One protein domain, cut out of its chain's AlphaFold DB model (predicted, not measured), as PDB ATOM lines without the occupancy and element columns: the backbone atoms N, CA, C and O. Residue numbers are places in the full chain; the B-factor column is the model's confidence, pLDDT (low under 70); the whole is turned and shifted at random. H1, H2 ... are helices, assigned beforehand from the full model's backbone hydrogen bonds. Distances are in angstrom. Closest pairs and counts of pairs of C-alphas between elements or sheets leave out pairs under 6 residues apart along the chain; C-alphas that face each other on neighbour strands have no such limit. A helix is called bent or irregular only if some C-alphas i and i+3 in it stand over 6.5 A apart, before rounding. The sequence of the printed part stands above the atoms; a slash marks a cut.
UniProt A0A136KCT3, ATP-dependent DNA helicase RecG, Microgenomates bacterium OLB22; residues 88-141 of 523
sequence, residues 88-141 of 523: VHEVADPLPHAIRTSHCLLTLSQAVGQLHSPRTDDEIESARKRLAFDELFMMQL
ATOM      1  N   VAL A  88     -44.256  56.929  11.290       87.56
ATOM      2  CA  VAL A  88     -44.631  55.500  11.376       87.56
ATOM      3  C   VAL A  88     -43.409  54.570  11.356       87.56
ATOM      4  O   VAL A  88     -43.458  53.485  11.932       87.56
ATOM      5  N   HIS A  89     -42.298  54.977  10.734       85.94
ATOM      6  CA  HIS A  89     -41.069  54.173  10.712       85.94
ATOM      7  C   HIS A  89     -40.372  54.073  12.078       85.94
ATOM      8  O   HIS A  89     -39.572  53.160  12.265       85.94
ATOM      9  N   GLU A  90     -40.694  54.957  13.027       89.19
ATOM     10  CA  GLU A  90     -40.149  54.939  14.391       89.19
ATOM     11  C   GLU A  90     -40.831  53.895  15.287       89.19
ATOM     12  O   GLU A  90     -40.362  53.610  16.389       89.19
ATOM     13  N   VAL A  91     -41.937  53.297  14.828       88.75
ATOM     14  CA  VAL A  91     -42.642  52.253  15.575       88.75
ATOM     15  C   VAL A  91     -41.735  51.032  15.718       88.75
ATOM     16  O   VAL A  91     -41.459  50.323  14.746       88.75
ATOM     17  N   ALA A  92     -41.294  50.780  16.951       90.94
ATOM     18  CA  ALA A  92     -40.490  49.617  17.289       90.94
ATOM     19  C   ALA A  92     -41.268  48.324  17.012       90.94
ATOM     20  O   ALA A  92     -42.438  48.192  17.379       90.94
ATOM     21  N   ASP A  93     -40.607  47.359  16.376       91.81
ATOM     22  CA  ASP A  93     -41.199  46.048  16.132       91.81
ATOM     23  C   ASP A  93     -41.019  45.164  17.380       91.81
ATOM     24  O   ASP A  93     -39.878  44.883  17.759       91.81
ATOM     25  N   PRO A  94     -42.109  44.719  18.032       89.88
ATOM     26  CA  PRO A  94     -42.015  43.853  19.201       89.88
ATOM     27  C   PRO A  94     -41.603  42.417  18.847       89.88
ATOM     28  O   PRO A  94     -41.193  41.669  19.737       89.88
ATOM     29  N   LEU A  95     -41.720  41.997  17.579       91.62
ATOM     30  CA  LEU A  95     -41.355  40.646  17.167       91.62
ATOM     31  C   LEU A  95     -39.846  40.522  16.900       91.62
ATOM     32  O   LEU A  95     -39.287  41.274  16.097       91.62
ATOM     33  N   PRO A  96     -39.183  39.502  17.478       93.06
ATOM     34  CA  PRO A  96     -37.799  39.185  17.164       93.06
ATOM     35  C   PRO A  96     -37.572  38.948  15.669       93.06
ATOM     36  O   PRO A  96     -38.369  38.288  14.993       93.06
ATOM     37  N   HIS A  97     -36.418  39.399  15.169       92.00
ATOM     38  CA  HIS A  97     -36.056  39.267  13.756       92.00
ATOM     39  C   HIS A  97     -36.128  37.817  13.248       92.00
ATOM     40  O   HIS A  97     -36.625  37.585  12.151       92.00
ATOM     41  N   ALA A  98     -35.714  36.842  14.063       94.06
ATOM     42  CA  ALA A  98     -35.750  35.425  13.701       94.06
ATOM     43  C   ALA A  98     -37.170  34.923  13.373       94.06
ATOM     44  O   ALA A  98     -37.357  34.265  12.352       94.06
ATOM     45  N   ILE A  99     -38.170  35.282  14.191       92.12
ATOM     46  CA  ILE A  99     -39.579  34.886  13.995       92.12
ATOM     47  C   ILE A  99     -40.146  35.563  12.744       92.12
ATOM     48  O   ILE A  99     -40.846  34.948  11.939       92.12
ATOM     49  N   ARG A 100     -39.817  36.842  12.551       93.75
ATOM     50  CA  ARG A 100     -40.262  37.600  11.381       93.75
ATOM     51  C   ARG A 100     -39.747  36.979  10.081       93.75
ATOM     52  O   ARG A 100     -40.518  36.824   9.135       93.75
ATOM     53  N   THR A 101     -38.471  36.598  10.049       92.31
ATOM     54  CA  THR A 101     -37.839  35.980   8.878       92.31
ATOM     55  C   THR A 101     -38.366  34.567   8.627       92.31
ATOM     56  O   THR A 101     -38.663  34.240   7.483       92.31
ATOM     57  N   SER A 102     -38.564  33.746   9.665       93.50
ATOM     58  CA  SER A 102     -39.067  32.372   9.498       93.50
ATOM     59  C   SER A 102     -40.504  32.304   8.972       93.50
ATOM     60  O   SER A 102     -40.866  31.336   8.308       93.50
ATOM     61  N   HIS A 103     -41.325  33.318   9.257       91.12
ATOM     62  CA  HIS A 103     -42.728  33.383   8.834       91.12
ATOM     63  C   HIS A 103     -42.990  34.360   7.675       91.12
ATOM     64  O   HIS A 103     -44.151  34.574   7.315       91.12
ATOM     65  N   CYS A 104     -41.937  34.936   7.081       93.06
ATOM     66  CA  CYS A 104     -42.015  35.925   6.000       93.06
ATOM     67  C   CYS A 104     -42.957  37.098   6.330       93.06
ATOM     68  O   CYS A 104     -43.812  37.475   5.527       93.06
ATOM     69  N   LEU A 105     -42.838  37.648   7.538       94.88
ATOM     70  CA  LEU A 105     -43.700  38.725   8.022       94.88
ATOM     71  C   LEU A 105     -43.084  40.109   7.761       94.88
ATOM     72  O   LEU A 105     -41.870  40.313   7.856       94.88
ATOM     73  N   LEU A 106     -43.946  41.088   7.480       94.81
ATOM     74  CA  LEU A 106     -43.565  42.502   7.428       94.81
ATOM     75  C   LEU A 106     -43.129  42.999   8.808       94.81
ATOM     76  O   LEU A 106     -43.464  42.395   9.831       94.81
ATOM     77  N   THR A 107     -42.400  44.113   8.851       95.12
ATOM     78  CA  THR A 107     -42.236  44.849  10.114       95.12
ATOM     79  C   THR A 107     -43.550  45.510  10.532       95.12
ATOM     80  O   THR A 107     -44.403  45.790   9.682       95.12
ATOM     81  N   LEU A 108     -43.724  45.779  11.827       94.50
ATOM     82  CA  LEU A 108     -44.928  46.455  12.326       94.50
ATOM     83  C   LEU A 108     -45.148  47.821  11.645       94.50
ATOM     84  O   LEU A 108     -46.253  48.112  11.189       94.50
ATOM     85  N   SER A 109     -44.091  48.623  11.501       94.19
ATOM     86  CA  SER A 109     -44.149  49.923  10.822       94.19
ATOM     87  C   SER A 109     -44.585  49.804   9.356       94.19
ATOM     88  O   SER A 109     -45.434  50.569   8.896       94.19
ATOM     89  N   GLN A 110     -44.076  48.803   8.629       93.19
ATOM     90  CA  GLN A 110     -44.505  48.519   7.255       93.19
ATOM     91  C   GLN A 110     -45.979  48.112   7.188       93.19
ATOM     92  O   GLN A 110     -46.695  48.619   6.329       93.19
ATOM     93  N   ALA A 111     -46.444  47.238   8.084       94.69
ATOM     94  CA  ALA A 111     -47.835  46.790   8.094       94.69
ATOM     95  C   ALA A 111     -48.811  47.946   8.375       94.69
ATOM     96  O   ALA A 111     -49.779  48.139   7.638       94.69
ATOM     97  N   VAL A 112     -48.528  48.769   9.391       92.44
ATOM     98  CA  VAL A 112     -49.339  49.956   9.712       92.44
ATOM     99  C   VAL A 112     -49.337  50.948   8.546       92.44
ATOM    100  O   VAL A 112     -50.394  51.431   8.137       92.44
ATOM    101  N   GLY A 113     -48.167  51.209   7.957       90.94
ATOM    102  CA  GLY A 113     -48.042  52.104   6.808       90.94
ATOM    103  C   GLY A 113     -48.814  51.620   5.576       90.94
ATOM    104  O   GLY A 113     -49.497  52.417   4.934       90.94
ATOM    105  N   GLN A 114     -48.742  50.324   5.262       91.75
ATOM    106  CA  GLN A 114     -49.426  49.727   4.110       91.75
ATOM    107  C   GLN A 114     -50.948  49.699   4.285       91.75
ATOM    108  O   GLN A 114     -51.658  49.967   3.327       91.75
ATOM    109  N   LEU A 115     -51.486  49.469   5.488       90.62
ATOM    110  CA  LEU A 115     -52.943  49.498   5.703       90.62
ATOM    111  C   LEU A 115     -53.558  50.886   5.528       90.62
ATOM    112  O   LEU A 115     -54.694  51.007   5.072       90.62
ATOM    113  N   HIS A 116     -52.817  51.929   5.899       89.69
ATOM    114  CA  HIS A 116     -53.271  53.313   5.787       89.69
ATOM    115  C   HIS A 116     -52.904  53.977   4.457       89.69
ATOM    116  O   HIS A 116     -53.400  55.059   4.151       89.69
ATOM    117  N   SER A 117     -52.022  53.376   3.662       87.19
ATOM    118  CA  SER A 117     -51.649  53.880   2.337       87.19
ATOM    119  C   SER A 117     -51.256  52.741   1.383       87.19
ATOM    120  O   SER A 117     -50.100  52.701   0.945       87.19
ATOM    121  N   PRO A 118     -52.185  51.817   1.069       88.94
ATOM    122  CA  PRO A 118     -51.885  50.657   0.239       88.94
ATOM    123  C   PRO A 118     -51.761  51.027  -1.236       88.94
ATOM    124  O   PRO A 118     -52.513  51.853  -1.760       88.94
ATOM    125  N   ARG A 119     -50.839  50.369  -1.933       88.19
ATOM    126  CA  ARG A 119     -50.674  50.475  -3.390       88.19
ATOM    127  C   ARG A 119     -51.322  49.304  -4.114       88.19
ATOM    128  O   ARG A 119     -51.886  49.492  -5.189       88.19
ATOM    129  N   THR A 120     -51.262  48.115  -3.522       90.75
ATOM    130  CA  THR A 120     -51.777  46.867  -4.101       90.75
ATOM    131  C   THR A 120     -52.605  46.091  -3.083       90.75
ATOM    132  O   THR A 120     -52.511  46.322  -1.876       90.75
ATOM    133  N   ASP A 121     -53.428  45.160  -3.563       90.50
ATOM    134  CA  ASP A 121     -54.189  44.276  -2.676       90.50
ATOM    135  C   ASP A 121     -53.264  43.321  -1.889       90.50
ATOM    136  O   ASP A 121     -53.534  43.040  -0.723       90.50
ATOM    137  N   ASP A 122     -52.116  42.936  -2.458       93.00
ATOM    138  CA  ASP A 122     -51.104  42.103  -1.789       93.00
ATOM    139  C   ASP A 122     -50.463  42.798  -0.574       93.00
ATOM    140  O   ASP A 122     -50.191  42.155   0.445       93.00
ATOM    141  N   GLU A 123     -50.235  44.117  -0.652       92.56
ATOM    142  CA  GLU A 123     -49.771  44.918   0.490       92.56
ATOM    143  C   GLU A 123     -50.819  44.915   1.611       92.56
ATOM    144  O   GLU A 123     -50.488  44.717   2.782       92.56
ATOM    145  N   ILE A 124     -52.104  45.060   1.260       92.00
ATOM    146  CA  ILE A 124     -53.207  45.003   2.230       92.00
ATOM    147  C   ILE A 124     -53.239  43.632   2.904       92.00
ATOM    148  O   ILE A 124     -53.346  43.551   4.130       92.00
ATOM    149  N   GLU A 125     -53.154  42.553   2.129       94.06
ATOM    150  CA  GLU A 125     -53.206  41.195   2.664       94.06
ATOM    151  C   GLU A 125     -52.006  40.896   3.566       94.06
ATOM    152  O   GLU A 125     -52.181  40.418   4.690       94.06
ATOM    153  N   SER A 126     -50.797  41.249   3.132       94.81
ATOM    154  CA  SER A 126     -49.565  41.047   3.904       94.81
ATOM    155  C   SER A 126     -49.574  41.834   5.215       94.81
ATOM    156  O   SER A 126     -49.206  41.305   6.269       94.81
ATOM    157  N   ALA A 127     -50.050  43.079   5.182       95.00
ATOM    158  CA  ALA A 127     -50.184  43.911   6.366       95.00
ATOM    159  C   ALA A 127     -51.264  43.393   7.328       95.00
ATOM    160  O   ALA A 127     -51.018  43.300   8.534       95.00
ATOM    161  N   ARG A 128     -52.429  42.968   6.814       94.69
ATOM    162  CA  ARG A 128     -53.468  42.303   7.625       94.69
ATOM    163  C   ARG A 128     -52.941  41.028   8.262       94.69
ATOM    164  O   ARG A 128     -53.165  40.820   9.450       94.69
ATOM    165  N   LYS A 129     -52.225  40.198   7.502       94.56
ATOM    166  CA  LYS A 129     -51.612  38.962   7.998       94.56
ATOM    167  C   LYS A 129     -50.636  39.251   9.132       94.56
ATOM    168  O   LYS A 129     -50.671  38.546  10.136       94.56
ATOM    169  N   ARG A 130     -49.805  40.293   9.008       95.00
ATOM    170  CA  ARG A 130     -48.882  40.705  10.073       95.00
ATOM    171  C   ARG A 130     -49.622  41.130  11.343       95.00
ATOM    172  O   ARG A 130     -49.300  40.620  12.408       95.00
ATOM    173  N   LEU A 131     -50.620  42.009  11.244       94.44
ATOM    174  CA  LEU A 131     -51.361  42.462  12.431       94.44
ATOM    175  C   LEU A 131     -52.192  41.342  13.072       94.44
ATOM    176  O   LEU A 131     -52.236  41.235  14.293       94.44
ATOM    177  N   ALA A 132     -52.805  40.477  12.260       93.06
ATOM    178  CA  ALA A 132     -53.529  39.310  12.754       93.06
ATOM    179  C   ALA A 132     -52.589  38.309  13.444       93.06
ATOM    180  O   ALA A 132     -52.956  37.716  14.460       93.06
ATOM    181  N   PHE A 133     -51.371  38.130  12.918       93.88
ATOM    182  CA  PHE A 133     -50.342  37.333  13.578       93.88
ATOM    183  C   PHE A 133     -49.975  37.936  14.933       93.88
ATOM    184  O   PHE A 133     -49.971  37.197  15.911       93.88
ATOM    185  N   ASP A 134     -49.725  39.247  15.012       91.88
ATOM    186  CA  ASP A 134     -49.380  39.920  16.272       91.88
ATOM    187  C   ASP A 134     -50.487  39.737  17.320       91.88
ATOM    188  O   ASP A 134     -50.202  39.349  18.453       91.88
ATOM    189  N   GLU A 135     -51.753  39.929  16.940       90.06
ATOM    190  CA  GLU A 135     -52.895  39.745  17.840       90.06
ATOM    191  C   GLU A 135     -52.972  38.306  18.381       90.06
ATOM    192  O   GLU A 135     -53.007  38.092  19.597       90.06
ATOM    193  N   LEU A 136     -52.932  37.307  17.495       88.44
ATOM    194  CA  LEU A 136     -53.011  35.898  17.888       88.44
ATOM    195  C   LEU A 136     -51.779  35.450  18.678       88.44
ATOM    196  O   LEU A 136     -51.917  34.737  19.674       88.44
ATOM    197  N   PHE A 137     -50.584  35.870  18.264       89.88
ATOM    198  CA  PHE A 137     -49.326  35.538  18.926       89.88
ATOM    199  C   PHE A 137     -49.284  36.108  20.340       89.88
ATOM    200  O   PHE A 137     -48.950  35.378  21.271       89.88
ATOM    201  N   MET A 138     -49.687  37.367  20.535       88.12
ATOM    202  CA  MET A 138     -49.740  37.987  21.861       88.12
ATOM    203  C   MET A 138     -50.736  37.279  22.785       88.12
ATOM    204  O   MET A 138     -50.430  37.046  23.957       88.12
ATOM    205  N   MET A 139     -51.897  36.875  22.262       84.62
ATOM    206  CA  MET A 139     -52.870  36.083  23.022       84.62
ATOM    207  C   MET A 139     -52.297  34.707  23.411       84.62
ATOM    208  O   MET A 139     -52.381  34.322  24.579       84.62
ATOM    209  N   GLN A 140     -51.643  33.998  22.479       86.25
ATOM    210  CA  GLN A 140     -50.976  32.719  22.768       86.25
ATOM    211  C   GLN A 140     -49.844  32.871  23.786       86.25
ATOM    212  O   GLN A 140     -49.750  32.084  24.726       86.25
ATOM    213  N   LEU A 141     -48.990  33.880  23.622       88.38
ATOM    214  CA  LEU A 141     -47.844  34.114  24.492       88.38
ATOM    215  C   LEU A 141     -48.297  34.407  25.924       88.38
ATOM    216  O   LEU A 141     -47.803  33.776  26.855       88.38
TER     217      LEU A 141
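AT A GLANCE: This is residues 88 to 141 of the 523 residues of the protein "ATP-dependent DNA helicase RecG" of Microgenomates bacterium OLB22 (UniProt A0A136KCT3). One long helix, H3, makes the long side of this small helical domain, and the shorter helix H2 packs steeply across its first half, with H1 set off to one side, away from both. The leading stretch, residues 88 to 96, comes before H1 and runs in part past the side of H2 that is turned away from H3. The printed part has 54 residues with three named helices, in the order H1, H2, H3 along the chain, and no named strand; the class is all helix. The whole is compact, with a radius of gyration of the C-alphas of 10.8 A, and the C-alphas span 31 by 22 by 19 A along their three main axes.

IN THESE COORDINATES: H3, the longest helix, holds residues 121 to 141 and measures 29.7 A from first to last C-alpha. It begins at C-alpha 121, at (-54.189, 44.276, -2.676), and ends at C-alpha 141, at (-47.844, 34.114, 24.492). H2 holds residues 108 to 116, from Leu 108 to His 116, and measures 12.6 A. H1 holds residues 97 to 102, from His 97 to Ser 102, with C-alpha 97 at (-36.056, 39.267, 13.756), and measures 8.6 A. No helix is bent or irregular.

HOW THE PARTS SIT: H3 and H2 touch, with 16 pairs of C-alphas within 8 A. Their closest C-alphas are those of Ala 127 and Ala 111, 4.1 A apart. H3 touches H2 with residues 123 to 131 alone. The two helices run opposite ways at a steep tilt of 48 degrees, with their centres 10.8 A apart. H1 touches no helix: it is apart from H3, and it is also apart from H2, which follows it in the chain. In H1, H2 and H3 every pair of backbone O of residue i and N of residue i+4 is within hydrogen-bond range.

THE WHOLE: The two C-alphas farthest apart in the domain are those of Arg 119 and Leu 141, at 32.5 A. The C-alphas of the first and last printed residues, Val 88 and Leu 141, are 25.3 A apart. The printed part runs from residue 88 to residue 141 without a cut. The link from H1 to H2, with 5 residues, is tight, and so is the link from H2 to H3, with 4 residues; no link is long. The mean pLDDT of the printed part is 91.6, and no printed residue is under 70.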